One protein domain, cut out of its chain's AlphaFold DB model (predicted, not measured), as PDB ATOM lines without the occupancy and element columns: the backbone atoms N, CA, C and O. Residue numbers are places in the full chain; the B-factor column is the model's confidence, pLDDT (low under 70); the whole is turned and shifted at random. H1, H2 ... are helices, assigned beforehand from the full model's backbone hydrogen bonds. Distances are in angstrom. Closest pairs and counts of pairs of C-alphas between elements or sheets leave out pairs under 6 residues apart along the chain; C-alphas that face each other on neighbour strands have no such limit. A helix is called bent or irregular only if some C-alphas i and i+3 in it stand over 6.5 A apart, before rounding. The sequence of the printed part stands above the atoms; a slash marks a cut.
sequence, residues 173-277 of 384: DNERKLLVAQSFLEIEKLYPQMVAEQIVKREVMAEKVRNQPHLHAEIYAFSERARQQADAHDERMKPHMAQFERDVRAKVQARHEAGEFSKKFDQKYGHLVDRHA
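Overview. This is residues 173 to 277 of the 384 residues of an uncharacterized protein of Pseudomonas sp. FW305-130 (UniProt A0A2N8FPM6). Two long bent helices, H1 and H3, lie side by side along their arms H1b and H3b; H1a extends one end, while H3a and short H2 make the other. H4 packs on H1b near H1's bend. The 105 printed residues have four named helices, H1 to H4, and no named strand: all helix, extended, radius of gyration of the C-alphas 21.5 A, spans 67 by 30 by 17 A.

Arrangement. By hydrogen bonds H1, residues 174 to 210, and H3, residues 224 to 257, were each assigned as one helix, but both are bent: C-alphas 189 and 192 are 7.1 A apart, C-alphas 236 and 239 7.0 A. H1b, residues 192 to 210, touches H3b, residues 239 to 257, at a shallow tilt of 28 degrees, opposite ways; their closest C-alphas, of Ala 196 and Val 252, are 6.0 A apart. With residues 192 to 196 alone, H1b touches H4, residues 260 to 269; the closest C-alphas, of Pro 192 and Phe 261, are 4.9 A apart. H2, residues 217 to 221, and H3a, residues 224 to 236, touch only at the corner, H3a with residues 226 to 230 alone; the closest C-alphas, of Tyr 220 and Ala 226, are 5.1 A apart. Every O i to N i+4 pair is within hydrogen-bond range in H1a, H1b, H3a, H3b and H4; H2 has 0 of 1, but 2 of 2 O i to N i+3 pairs.

Along the chain. H1a, residues 174 to 189, begins at C-alpha 174 (167.168, 184.907, 161.753) and is 22.3 A long; H1b is 27.0 A, H3a 18.2 A, H3b 26.7 A. H4 ends at C-alpha 269 (183.586, 198.376, 168.980).

Size, cuts and confidence. The C-alphas farthest apart, of Asp 173 and Arg 225, are 67.7 A apart. The printed part has no cut, and no link is long. Residues 214 to 222 and 226 have pLDDT under 70.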
ATOM      1  N   ASP A 173     164.686 186.244 165.793       94.12
ATOM      2  CA  ASP A 173     164.642 185.454 164.570       94.12
ATOM      3  C   ASP A 173     165.928 185.626 163.740       94.12
ATOM      4  O   ASP A 173     166.842 186.395 164.079       94.12
ATOM      5  N   ASN A 174     166.035 184.844 162.669       94.50
ATOM      6  CA  ASN A 174     167.168 184.907 161.753       94.50
ATOM      7  C   ASN A 174     167.198 186.214 160.959       94.50
ATOM      8  O   ASN A 174     168.290 186.707 160.679       94.50
ATOM      9  N   GLU A 175     166.037 186.783 160.625       95.00
ATOM     10  CA  GLU A 175     165.940 188.082 159.955       95.00
ATOM     11  C   GLU A 175     166.636 189.173 160.773       95.00
ATOM     12  O   GLU A 175     167.512 189.882 160.274       95.00
ATOM     13  N   ARG A 176     166.340 189.255 162.071       94.31
ATOM     14  CA  ARG A 176     166.979 190.207 162.975       94.31
ATOM     15  C   ARG A 176     168.485 189.981 163.061       94.31
ATOM     16  O   ARG A 176     169.236 190.957 163.027       94.31
ATOM     17  N   LYS A 177     168.946 188.729 163.177       93.88
ATOM     18  CA  LYS A 177     170.391 188.420 163.192       93.88
ATOM     19  C   LYS A 177     171.066 188.846 161.885       93.88
ATOM     20  O   LYS A 177     172.131 189.460 161.937       93.88
ATOM     21  N   LEU A 178     170.427 188.588 160.745       95.38
ATOM     22  CA  LEU A 178     170.905 188.970 159.418       95.38
ATOM     23  C   LEU A 178     171.029 190.493 159.283       95.38
ATOM     24  O   LEU A 178     172.103 190.991 158.950       95.38
ATOM     25  N   LEU A 179     169.966 191.236 159.608       95.50
ATOM     26  CA  LEU A 179     169.945 192.699 159.523       95.50
ATOM     27  C   LEU A 179     171.011 193.337 160.417       95.50
ATOM     28  O   LEU A 179     171.688 194.278 160.001       95.50
ATOM     29  N   VAL A 180     171.192 192.821 161.637       93.94
ATOM     30  CA  VAL A 180     172.232 193.306 162.555       93.94
ATOM     31  C   VAL A 180     173.629 193.020 162.000       93.94
ATOM     32  O   VAL A 180     174.472 193.916 162.030       93.94
ATOM     33  N   ALA A 181     173.874 191.814 161.477       95.75
ATOM     34  CA  ALA A 181     175.158 191.447 160.882       95.75
ATOM     35  C   ALA A 181     175.499 192.330 159.670       95.75
ATOM     36  O   ALA A 181     176.573 192.930 159.638       95.75
ATOM     37  N   GLN A 182     174.565 192.483 158.721       96.00
ATOM     38  CA  GLN A 182     174.741 193.345 157.546       96.00
ATOM     39  C   GLN A 182     175.018 194.796 157.951       96.00
ATOM     40  O   GLN A 182     176.021 195.373 157.534       96.00
ATOM     41  N   SER A 183     174.177 195.358 158.824       95.56
ATOM     42  CA  SER A 183     174.303 196.750 159.270       95.56
ATOM     43  C   SER A 183     175.634 197.004 159.974       95.56
ATOM     44  O   SER A 183     176.279 198.027 159.747       95.56
ATOM     45  N   PHE A 184     176.064 196.085 160.845       95.19
ATOM     46  CA  PHE A 184     177.314 196.252 161.575       95.19
ATOM     47  C   PHE A 184     178.524 196.212 160.637       95.19
ATOM     48  O   PHE A 184     179.381 197.092 160.723       95.19
ATOM     49  N   LEU A 185     178.584 195.235 159.727       94.38
ATOM     50  CA  LEU A 185     179.693 195.099 158.779       94.38
ATOM     51  C   LEU A 185     179.726 196.244 157.758       94.38
ATOM     52  O   LEU A 185     180.804 196.691 157.362       94.38
ATOM     53  N   GLU A 186     178.568 196.774 157.364       95.44
ATOM     54  CA  GLU A 186     178.496 197.973 156.530       95.44
ATOM     55  C   GLU A 186     179.040 199.204 157.270       95.44
ATOM     56  O   GLU A 186     179.882 199.926 156.732       95.44
ATOM     57  N   ILE A 187     178.640 199.412 158.531       94.75
ATOM     58  CA  ILE A 187     179.187 200.489 159.370       94.75
ATOM     59  C   ILE A 187     180.700 200.323 159.534       94.75
ATOM     60  O   ILE A 187     181.435 201.300 159.396       94.75
ATOM     61  N   GLU A 188     181.179 199.108 159.801       94.50
ATOM     62  CA  GLU A 188     182.606 198.797 159.923       94.50
ATOM     63  C   GLU A 188     183.377 199.162 158.647       94.50
ATOM     64  O   GLU A 188     184.434 199.794 158.718       94.50
ATOM     65  N   LYS A 189     182.816 198.848 157.473       94.31
ATOM     66  CA  LYS A 189     183.391 199.188 156.165       94.31
ATOM     67  C   LYS A 189     183.422 200.698 155.904       94.31
ATOM     68  O   LYS A 189     184.405 201.200 155.359       94.31
ATOM     69  N   LEU A 190     182.365 201.427 156.268       95.88
ATOM     70  CA  LEU A 190     182.222 202.863 155.984       95.88
ATOM     71  C   LEU A 190     182.917 203.762 157.016       95.88
ATOM     72  O   LEU A 190     183.311 204.890 156.703       95.88
ATOM     73  N   TYR A 191     183.112 203.276 158.242       96.25
ATOM     74  CA  TYR A 191     183.648 204.063 159.350       96.25
ATOM     75  C   TYR A 191     184.990 204.758 159.049       96.25
ATOM     76  O   TYR A 191     185.106 205.954 159.343       96.25
ATOM     77  N   PRO A 192     186.004 204.096 158.449       95.44
ATOM     78  CA  PRO A 192     187.282 204.740 158.152       95.44
ATOM     79  C   PRO A 192     187.143 205.972 157.253       95.44
ATOM     80  O   PRO A 192     187.787 206.993 157.507       95.44
ATOM     81  N   GLN A 193     186.272 205.894 156.242       94.88
ATOM     82  CA  GLN A 193     186.004 206.991 155.314       94.88
ATOM     83  C   GLN A 193     185.274 208.137 156.020       94.88
ATOM     84  O   GLN A 193     185.707 209.285 155.937       94.88
ATOM     85  N   MET A 194     184.241 207.827 156.808       95.56
ATOM     86  CA  MET A 194     183.501 208.833 157.579       95.56
ATOM     87  C   MET A 194     184.410 209.609 158.544       95.56
ATOM     88  O   MET A 194     184.321 210.833 158.647       95.56
ATOM     89  N   VAL A 195     185.315 208.915 159.245       95.94
ATOM     90  CA  VAL A 195     186.281 209.555 160.152       95.94
ATOM     91  C   VAL A 195     187.269 210.427 159.381       95.94
ATOM     92  O   VAL A 195     187.552 211.549 159.810       95.94
ATOM     93  N   ALA A 196     187.782 209.942 158.248       95.00
ATOM     94  CA  ALA A 196     188.682 210.704 157.392       95.00
ATOM     95  C   ALA A 196     188.037 212.028 156.946       95.00
ATOM     96  O   ALA A 196     188.601 213.105 157.158       95.00
ATOM     97  N   GLU A 197     186.820 211.967 156.409       95.00
ATOM     98  CA  GLU A 197     186.068 213.148 155.982       95.00
ATOM     99  C   GLU A 197     185.778 214.109 157.136       95.00
ATOM    100  O   GLU A 197     185.926 215.326 156.986       95.00
ATOM    101  N   GLN A 198     185.423 213.584 158.312       96.31
ATOM    102  CA  GLN A 198     185.175 214.403 159.495       96.31
ATOM    103  C   GLN A 198     186.435 215.154 159.949       96.31
ATOM    104  O   GLN A 198     186.339 216.324 160.330       96.31
ATOM    105  N   ILE A 199     187.613 214.518 159.892       96.44
ATOM    106  CA  ILE A 199     188.894 215.164 160.211       96.44
ATOM    107  C   ILE A 199     189.190 216.275 159.203       96.44
ATOM    108  O   ILE A 199     189.432 217.406 159.623       96.44
ATOM    109  N   VAL A 200     189.102 215.989 157.898       96.00
ATOM    110  CA  VAL A 200     189.324 216.990 156.838       96.00
ATOM    111  C   VAL A 200     188.396 218.186 157.038       96.00
ATOM    112  O   VAL A 200     188.852 219.326 157.100       96.00
ATOM    113  N   LYS A 201     187.093 217.936 157.219       95.44
ATOM    114  CA  LYS A 201     186.092 218.986 157.437       95.44
ATOM    115  C   LYS A 201     186.416 219.827 158.670       95.44
ATOM    116  O   LYS A 201     186.304 221.050 158.618       95.44
ATOM    117  N   ARG A 202     186.827 219.193 159.773       96.69
ATOM    118  CA  ARG A 202     187.185 219.883 161.019       96.69
ATOM    119  C   ARG A 202     188.439 220.742 160.861       96.69
ATOM    120  O   ARG A 202     188.429 221.879 161.319       96.69
ATOM    121  N   GLU A 203     189.492 220.224 160.235       95.50
ATOM    122  CA  GLU A 203     190.745 220.960 160.033       95.50
ATOM    123  C   GLU A 203     190.560 222.129 159.064       95.50
ATOM    124  O   GLU A 203     190.964 223.247 159.375       95.50
ATOM    125  N   VAL A 204     189.859 221.918 157.944       93.44
ATOM    126  CA  VAL A 204     189.522 222.991 156.997       93.44
ATOM    127  C   VAL A 204     188.655 224.057 157.665       93.44
ATOM    128  O   VAL A 204     188.890 225.246 157.472       93.44
ATOM    129  N   MET A 205     187.667 223.664 158.477       93.12
ATOM    130  CA  MET A 205     186.838 224.624 159.210       93.12
ATOM    131  C   MET A 205     187.653 225.413 160.242       93.12
ATOM    132  O   MET A 205     187.484 226.624 160.351       93.12
ATOM    133  N   ALA A 206     188.555 224.759 160.975       93.25
ATOM    134  CA  ALA A 206     189.434 225.430 161.929       93.25
ATOM    135  C   ALA A 206     190.367 226.433 161.232       93.25
ATOM    136  O   ALA A 206     190.536 227.548 161.723       93.25
ATOM    137  N   GLU A 207     190.913 226.074 160.069       93.25
ATOM    138  CA  GLU A 207     191.760 226.964 159.272       93.25
ATOM    139  C   GLU A 207     190.962 228.141 158.693       93.25
ATOM    140  O   GLU A 207     191.446 229.272 158.710       93.25
ATOM    141  N   LYS A 208     189.708 227.919 158.273       87.88
ATOM    142  CA  LYS A 208     188.797 229.011 157.891       87.88
ATOM    143  C   LYS A 208     188.586 229.983 159.045       87.88
ATOM    144  O   LYS A 208     188.749 231.177 158.848       87.88
ATOM    145  N   VAL A 209     188.262 229.483 160.241       87.50
ATOM    146  CA  VAL A 209     188.040 230.319 161.435       87.50
ATOM    147  C   VAL A 209     189.306 231.081 161.827       87.50
ATOM    148  O   VAL A 209     189.236 232.265 162.138       87.50
ATOM    149  N   ARG A 210     190.479 230.439 161.778       86.81
ATOM    150  CA  ARG A 210     191.761 231.077 162.113       86.81
ATOM    151  C   ARG A 210     192.115 232.224 161.169       86.81
ATOM    152  O   ARG A 210     192.706 233.204 161.610       86.81
ATOM    153  N   ASN A 211     191.761 232.083 159.897       85.00
ATOM    154  CA  ASN A 211     192.004 233.082 158.865       85.00
ATOM    155  C   ASN A 211     190.792 233.990 158.626       85.00
ATOM    156  O   ASN A 211     190.764 234.691 157.621       85.00
ATOM    157  N   GLN A 212     189.789 234.003 159.512       77.31
ATOM    158  CA  GLN A 212     188.720 234.993 159.407       77.31
ATOM    159  C   GLN A 212     189.285 236.402 159.629       77.31
ATOM    160  O   GLN A 212     190.127 236.598 160.513       77.31
ATOM    161  N   PRO A 213     188.815 237.405 158.869       70.19
ATOM    162  CA  PRO A 213     189.172 238.790 159.125       70.19
ATOM    163  C   PRO A 213     188.867 239.178 160.578       70.19
ATOM    164  O   PRO A 213     187.807 238.854 161.104       70.19
ATOM    165  N   HIS A 214     189.756 239.939 161.220       64.12
ATOM    166  CA  HIS A 214     189.574 240.408 162.604       64.12
ATOM    167  C   HIS A 214     188.401 241.396 162.807       64.12
ATOM    168  O   HIS A 214     188.182 241.874 163.920       64.12
ATOM    169  N   LEU A 215     187.654 241.736 161.753       60.22
ATOM    170  CA  LEU A 215     186.502 242.634 161.804       60.22
ATOM    171  C   LEU A 215     185.235 241.854 162.186       60.22
ATOM    172  O   LEU A 215     184.918 240.831 161.585       60.22
ATOM    173  N   HIS A 216     184.492 242.350 163.179       58.78
ATOM    174  CA  HIS A 216     183.211 241.771 163.596       58.78
ATOM    175  C   HIS A 216     182.225 241.707 162.418       58.78
ATOM    176  O   HIS A 216     182.095 242.680 161.674       58.78
ATOM    177  N   ALA A 217     181.492 240.595 162.286       58.41
ATOM    178  CA  ALA A 217     180.499 240.363 161.226       58.41
ATOM    179  C   ALA A 217     179.483 241.516 161.075       58.41
ATOM    180  O   ALA A 217     179.039 241.823 159.971       58.41
ATOM    181  N   GLU A 218     179.177 242.208 162.173       56.34
ATOM    182  CA  GLU A 218     178.296 243.377 162.201       56.34
ATOM    183  C   GLU A 218     178.835 244.552 161.364       56.34
ATOM    184  O   GLU A 218     178.059 245.241 160.712       56.34
ATOM    185  N   ILE A 219     180.155 244.748 161.268       56.03
ATOM    186  CA  ILE A 219     180.767 245.855 160.509       56.03
ATOM    187  C   ILE A 219     180.622 245.644 158.987       56.03
ATOM    188  O   ILE A 219     180.487 246.607 158.227       56.03
ATOM    189  N   TYR A 220     180.570 244.386 158.536       54.91
ATOM    190  CA  TYR A 220     180.356 244.018 157.131       54.91
ATOM    191  C   TYR A 220     178.913 244.254 156.654       54.91
ATOM    192  O   TYR A 220     178.672 244.449 155.459       54.91
ATOM    193  N   ALA A 221     177.942 244.290 157.570       57.16
ATOM    194  CA  ALA A 221     176.546 244.534 157.223       57.16
ATOM    195  C   ALA A 221     176.284 246.000 156.819       57.16
ATOM    196  O   ALA A 221     175.438 246.234 155.955       57.16
ATOM    197  N   PHE A 222     177.045 246.956 157.374       59.53
ATOM    198  CA  PHE A 222     176.757 248.396 157.297       59.53
ATOM    199  C   PHE A 222     177.592 249.204 156.287       59.53
ATOM    200  O   PHE A 222     177.325 250.393 156.114       59.53
ATOM    201  N   SER A 223     178.577 248.618 155.589       72.19
ATOM    202  CA  SER A 223     179.316 249.351 154.543       72.19
ATOM    203  C   SER A 223     179.717 248.493 153.339       72.19
ATOM    204  O   SER A 223     180.295 247.416 153.486       72.19
ATOM    205  N   GLU A 224     179.474 249.004 152.125       73.81
ATOM    206  CA  GLU A 224     179.924 248.369 150.873       73.81
ATOM    207  C   GLU A 224     181.444 248.192 150.836       73.81
ATOM    208  O   GLU A 224     181.948 247.177 150.360       73.81
ATOM    209  N   ARG A 225     182.184 249.149 151.403       72.06
ATOM    210  CA  ARG A 225     183.645 249.093 151.486       72.06
ATOM    211  C   ARG A 225     184.137 247.948 152.371       72.06
ATOM    212  O   ARG A 225     185.131 247.321 152.023       72.06
ATOM    213  N   ALA A 226     183.456 247.656 153.483       68.38
ATOM    214  CA  ALA A 226     183.783 246.485 154.290       68.38
ATOM    215  C   ALA A 226     183.472 245.196 153.519       68.38
ATOM    216  O   ALA A 226     184.320 244.312 153.492       68.38
ATOM    217  N   ARG A 227     182.326 245.096 152.826       72.50
ATOM    218  CA  ARG A 227     182.008 243.913 151.996       72.50
ATOM    219  C   ARG A 227     183.063 243.658 150.923       72.50
ATOM    220  O   ARG A 227     183.621 242.572 150.885       72.50
ATOM    221  N   GLN A 228     183.448 244.682 150.162       78.50
ATOM    222  CA  GLN A 228     184.512 244.571 149.155       78.50
ATOM    223  C   GLN A 228     185.860 244.136 149.755       78.50
ATOM    224  O   GLN A 228     186.627 243.432 149.104       78.50
ATOM    225  N   GLN A 229     186.164 244.539 150.993       75.06
ATOM    226  CA  GLN A 229     187.370 244.098 151.699       75.06
ATOM    227  C   GLN A 229     187.283 242.644 152.178       75.06
ATOM    228  O   GLN A 229     188.299 241.953 152.129       75.06
ATOM    229  N   ALA A 230     186.110 242.174 152.618       74.38
ATOM    230  CA  ALA A 230     185.874 240.756 152.903       74.38
ATOM    231  C   ALA A 230     185.987 239.912 151.633       74.38
ATOM    232  O   ALA A 230     186.751 238.955 151.621       74.38
ATOM    233  N   ASP A 231     185.322 240.310 150.549       81.69
ATOM    234  CA  ASP A 231     185.355 239.575 149.284       81.69
ATOM    235  C   ASP A 231     186.788 239.497 148.732       81.69
ATOM    236  O   ASP A 231     187.266 238.428 148.360       81.69
ATOM    237  N   ALA A 232     187.533 240.609 148.753       82.88
ATOM    238  CA  ALA A 232     188.935 240.630 148.331       82.88
ATOM    239  C   ALA A 232     189.846 239.779 149.235       82.88
ATOM    240  O   ALA A 232     190.822 239.193 148.759       82.88
ATOM    241  N   HIS A 233     189.549 239.713 150.535       84.19
ATOM    242  CA  HIS A 233     190.245 238.834 151.466       84.19
ATOM    243  C   HIS A 233     189.957 237.359 151.153       84.19
ATOM    244  O   HIS A 233     190.891 236.564 151.052       84.19
ATOM    245  N   ASP A 234     188.692 237.004 150.936       83.44
ATOM    246  CA  ASP A 234     188.274 235.641 150.626       83.44
ATOM    247  C   ASP A 234     188.857 235.167 149.289       83.44
ATOM    248  O   ASP A 234     189.431 234.080 149.232       83.44
ATOM    249  N   GLU A 235     188.830 236.000 148.240       86.38
ATOM    250  CA  GLU A 235     189.492 235.706 146.958       86.38
ATOM    251  C   GLU A 235     190.999 235.472 147.123       86.38
ATOM    252  O   GLU A 235     191.559 234.546 146.531       86.38
ATOM    253  N   ARG A 236     191.671 236.262 147.971       87.06
ATOM    254  CA  ARG A 236     193.101 236.081 148.258       87.06
ATOM    255  C   ARG A 236     193.378 234.784 149.022       87.06
ATOM    256  O   ARG A 236     194.429 234.175 148.821       87.06
ATOM    257  N   MET A 237     192.455 234.364 149.884       87.38
ATOM    258  CA  MET A 237     192.587 233.163 150.708       87.38
ATOM    259  C   MET A 237     192.184 231.873 149.986       87.38
ATOM    260  O   MET A 237     192.643 230.803 150.381       87.38
ATOM    261  N   LYS A 238     191.396 231.930 148.905       89.25
ATOM    262  CA  LYS A 238     191.015 230.748 148.106       89.25
ATOM    263  C   LYS A 238     192.180 229.815 147.737       89.25
ATOM    264  O   LYS A 238     192.061 228.623 148.023       89.25
ATOM    265  N   PRO A 239     193.297 230.278 147.134       93.00
ATOM    266  CA  PRO A 239     194.405 229.386 146.781       93.00
ATOM    267  C   PRO A 239     195.077 228.766 148.012       93.00
ATOM    268  O   PRO A 239     195.443 227.592 147.968       93.00
ATOM    269  N   HIS A 240     195.185 229.513 149.119       92.38
ATOM    270  CA  HIS A 240     195.689 228.996 150.397       92.38
ATOM    271  C   HIS A 240     194.783 227.888 150.932       92.38
ATOM    272  O   HIS A 240     195.252 226.785 151.194       92.38
ATOM    273  N   MET A 241     193.473 228.136 151.002       92.69
ATOM    274  CA  MET A 241     192.497 227.157 151.484       92.69
ATOM    275  C   MET A 241     192.451 225.897 150.615       92.69
ATOM    276  O   MET A 241     192.377 224.793 151.149       92.69
ATOM    277  N   ALA A 242     192.543 226.039 149.290       93.94
ATOM    278  CA  ALA A 242     192.575 224.907 148.368       93.94
ATOM    279  C   ALA A 242     193.871 224.086 148.482       93.94
ATOM    280  O   ALA A 242     193.855 222.866 148.315       93.94
ATOM    281  N   GLN A 243     195.011 224.731 148.747       94.69
ATOM    282  CA  GLN A 243     196.260 224.020 149.017       94.69
ATOM    283  C   GLN A 243     196.213 223.321 150.378       94.69
ATOM    284  O   GLN A 243     196.505 222.132 150.457       94.69
ATOM    285  N   PHE A 244     195.763 224.024 151.418       95.31
ATOM    286  CA  PHE A 244     195.616 223.479 152.761       95.31
ATOM    287  C   PHE A 244     194.699 222.253 152.778       95.31
ATOM    288  O   PHE A 244     195.070 221.216 153.319       95.31
ATOM    289  N   GLU A 245     193.527 222.326 152.137       95.69
ATOM    290  CA  GLU A 245     192.613 221.188 152.040       95.69
ATOM    291  C   GLU A 245     193.260 219.991 151.329       95.69
ATOM    292  O   GLU A 245     193.111 218.861 151.792       95.69
ATOM    293  N   ARG A 246     194.016 220.217 150.244       96.56
ATOM    294  CA  ARG A 246     194.752 219.146 149.550       96.56
ATOM    295  C   ARG A 246     195.802 218.500 150.448       96.56
ATOM    296  O   ARG A 246     195.862 217.274 150.514       96.56
ATOM    297  N   ASP A 247     196.573 219.301 151.174       96.88
ATOM    298  CA  ASP A 247     197.616 218.807 152.074       96.88
ATOM    299  C   ASP A 247     197.018 218.017 153.249       96.88
ATOM    300  O   ASP A 247     197.529 216.957 153.621       96.88
ATOM    301  N   VAL A 248     195.908 218.499 153.820       96.62
ATOM    302  CA  VAL A 248     195.160 217.795 154.872       96.62
ATOM    303  C   VAL A 248     194.584 216.488 154.338       96.62
ATOM    304  O   VAL A 248     194.778 215.445 154.961       96.62
ATOM    305  N   ARG A 249     193.933 216.503 153.168       96.50
ATOM    306  CA  ARG A 249     193.402 215.289 152.530       96.50
ATOM    307  C   ARG A 249     194.501 214.267 152.275       96.50
ATOM    308  O   ARG A 249     194.312 213.113 152.632       96.50
ATOM    309  N   ALA A 250     195.659 214.674 151.755       97.06
ATOM    310  CA  ALA A 250     196.790 213.771 151.535       97.06
ATOM    311  C   ALA A 250     197.290 213.136 152.846       97.06
ATOM    312  O   ALA A 250     197.505 211.926 152.913       97.06
ATOM    313  N   LYS A 251     197.417 213.926 153.922       96.56
ATOM    314  CA  LYS A 251     197.819 213.421 155.247       96.56
ATOM    315  C   LYS A 251     196.794 212.458 155.841       96.56
ATOM    316  O   LYS A 251     197.166 211.423 156.388       96.56
ATOM    317  N   VAL A 252     195.512 212.803 155.771       96.81
ATOM    318  CA  VAL A 252     194.421 211.965 156.283       96.81
ATOM    319  C   VAL A 252     194.298 210.683 155.464       96.81
ATOM    320  O   VAL A 252     194.126 209.617 156.050       96.81
ATOM    321  N   GLN A 253     194.468 210.761 154.145       95.44
ATOM    322  CA  GLN A 253     194.464 209.606 153.256       95.44
ATOM    323  C   GLN A 253     195.601 208.637 153.594       95.44
ATOM    324  O   GLN A 253     195.350 207.447 153.751       95.44
ATOM    325  N   ALA A 254     196.818 209.134 153.832       96.31
ATOM    326  CA  ALA A 254     197.931 208.286 154.262       96.31
ATOM    327  C   ALA A 254     197.637 207.560 155.594       96.31
ATOM    328  O   ALA A 254     198.000 206.400 155.771       96.31
ATOM    329  N   ARG A 255     196.938 208.215 156.534       96.50
ATOM    330  CA  ARG A 255     196.499 207.597 157.804       96.50
ATOM    331  C   ARG A 255     195.391 206.564 157.600       96.50
ATOM    332  O   ARG A 255     195.390 205.531 158.271       96.50
ATOM    333  N   HIS A 256     194.463 206.843 156.686       92.81
ATOM    334  CA  HIS A 256     193.411 205.919 156.273       92.81
ATOM    335  C   HIS A 256     194.014 204.651 155.649       92.81
ATOM    336  O   HIS A 256     193.715 203.552 156.104       92.81
ATOM    337  N   GLU A 257     194.929 204.798 154.688       93.69
ATOM    338  CA  GLU A 257     195.640 203.693 154.024       93.69
ATOM    339  C   GLU A 257     196.537 202.901 154.985       93.69
ATOM    340  O   GLU A 257     196.643 201.684 154.872       93.69
ATOM    341  N   ALA A 258     197.118 203.557 155.993       95.88
ATOM    342  CA  ALA A 258     197.842 202.888 157.077       95.88
ATOM    343  C   ALA A 258     196.927 202.104 158.049       95.88
ATOM    344  O   ALA A 258     197.413 201.492 159.011       95.88
ATOM    345  N   GLY A 259     195.606 202.139 157.842       95.25
ATOM    346  CA  GLY A 259     194.612 201.433 158.648       95.25
ATOM    347  C   GLY A 259     194.385 202.040 160.033       95.25
ATOM    348  O   GLY A 259     193.879 201.357 160.924       95.25
ATOM    349  N   GLU A 260     194.767 203.301 160.267       97.06
ATOM    350  CA  GLU A 260     194.633 203.928 161.590       97.06
ATOM    351  C   GLU A 260     193.166 203.986 162.044       97.06
ATOM    352  O   GLU A 260     192.855 203.702 163.202       97.06
ATOM    353  N   PHE A 261     192.255 204.352 161.138       96.25
ATOM    354  CA  PHE A 261     190.840 204.528 161.473       96.25
ATOM    355  C   PHE A 261     190.115 203.191 161.658       96.25
ATOM    356  O   PHE A 261     189.306 203.083 162.578       96.25
ATOM    357  N   SER A 262     190.473 202.158 160.892       95.06
ATOM    358  CA  SER A 262     189.988 200.790 161.119       95.06
ATOM    359  C   SER A 262     190.427 200.265 162.487       95.06
ATOM    360  O   SER A 262     189.595 199.832 163.275       95.06
ATOM    361  N   LYS A 263     191.704 200.441 162.865       95.88
ATOM    362  CA  LYS A 263     192.187 200.055 164.207       95.88
ATOM    363  C   LYS A 263     191.450 200.781 165.333       95.88
ATOM    364  O   LYS A 263     191.209 200.201 166.388       95.88
ATOM    365  N   LYS A 264     191.088 202.053 165.132       94.44
ATOM    366  CA  LYS A 264     190.271 202.812 166.095       94.44
ATOM    367  C   LYS A 264     188.857 202.251 166.220       94.44
ATOM    368  O   LYS A 264     188.338 202.205 167.334       94.44
ATOM    369  N   PHE A 265     188.252 201.833 165.108       95.25
ATOM    370  CA  PHE A 265     186.968 201.138 165.129       95.25
ATOM    371  C   PHE A 265     187.067 199.851 165.948       95.25
ATOM    372  O   PHE A 265     186.312 199.683 166.904       95.25
ATOM    373  N   ASP A 266     188.064 199.011 165.655       94.62
ATOM    374  CA  ASP A 266     188.296 197.738 166.344       94.62
ATOM    375  C   ASP A 266     188.472 197.910 167.851       94.62
ATOM    376  O   ASP A 266     187.847 197.208 168.644       94.62
ATOM    377  N   GLN A 267     189.284 198.883 168.264       94.94
ATOM    378  CA  GLN A 267     189.511 199.173 169.679       94.94
ATOM    379  C   GLN A 267     188.224 199.587 170.397       94.94
ATOM    380  O   GLN A 267     188.019 199.229 171.557       94.94
ATOM    381  N   LYS A 268     187.355 200.348 169.721       94.44
ATOM    382  CA  LYS A 268     186.143 200.897 170.326       94.44
ATOM    383  C   LYS A 268     184.973 199.915 170.319       94.44
ATOM    384  O   LYS A 268     184.240 199.865 171.302       94.44
ATOM    385  N   TYR A 269     184.790 199.173 169.230       93.75
ATOM    386  CA  TYR A 269     183.586 198.376 168.980       93.75
ATOM    387  C   TYR A 269     183.857 196.883 168.803       93.75
ATOM    388  O   TYR A 269     182.949 196.086 169.009       93.75
ATOM    389  N   GLY A 270     185.086 196.477 168.476       90.38
ATOM    390  CA  GLY A 270     185.391 195.094 168.105       90.38
ATOM    391  C   GLY A 270     185.156 194.063 169.213       90.38
ATOM    392  O   GLY A 270     184.948 192.899 168.911       90.38
ATOM    393  N   HIS A 271     185.154 194.477 170.485       92.56
ATOM    394  CA  HIS A 271     184.863 193.605 171.631       92.56
ATOM    395  C   HIS A 271     183.365 193.501 171.967       92.56
ATOM    396  O   HIS A 271     182.991 192.711 172.828       92.56
ATOM    397  N   LEU A 272     182.517 194.331 171.348       92.94
ATOM    398  CA  LEU A 272     181.073 194.371 171.612       92.94
ATOM    399  C   LEU A 272     180.290 193.378 170.750       92.94
ATOM    400  O   LEU A 272     179.098 193.187 170.979       92.94
ATOM    401  N   VAL A 273     180.939 192.794 169.747       90.81
ATOM    402  CA  VAL A 273     180.305 191.935 168.751       90.81
ATOM    403  C   VAL A 273     181.132 190.687 168.503       90.81
ATOM    404  O   VAL A 273     182.357 190.699 168.620       90.81
ATOM    405  N   ASP A 274     180.451 189.623 168.100       93.38
ATOM    406  CA  ASP A 274     181.089 188.435 167.558       93.38
ATOM    407  C   ASP A 274     181.068 188.511 166.029       93.38
ATOM    408  O   ASP A 274     180.056 188.229 165.382       93.38
ATOM    409  N   ARG A 275     182.195 188.929 165.442       93.81
ATOM    410  CA  ARG A 275     182.327 189.012 163.983       93.81
ATOM    411  C   ARG A 275     182.248 187.644 163.326       93.81
ATOM    412  O   ARG A 275     181.750 187.569 162.211       93.81
ATOM    413  N   HIS A 276     182.752 186.595 163.972       94.50
ATOM    414  CA  HIS A 276     182.708 185.256 163.399       94.50
ATOM    415  C   HIS A 276     181.252 184.819 163.257       94.50
ATOM    416  O   HIS A 276     180.817 184.511 162.156       94.50
ATOM    417  N   ALA A 277     180.465 184.957 164.326       93.19
ATOM    418  CA  ALA A 277     179.040 184.641 164.294       93.19
ATOM    419  C   ALA A 277     178.253 185.483 163.269       93.19
ATOM    420  O   ALA A 277     177.308 184.987 162.662       93.19
TER     421      ALA A 277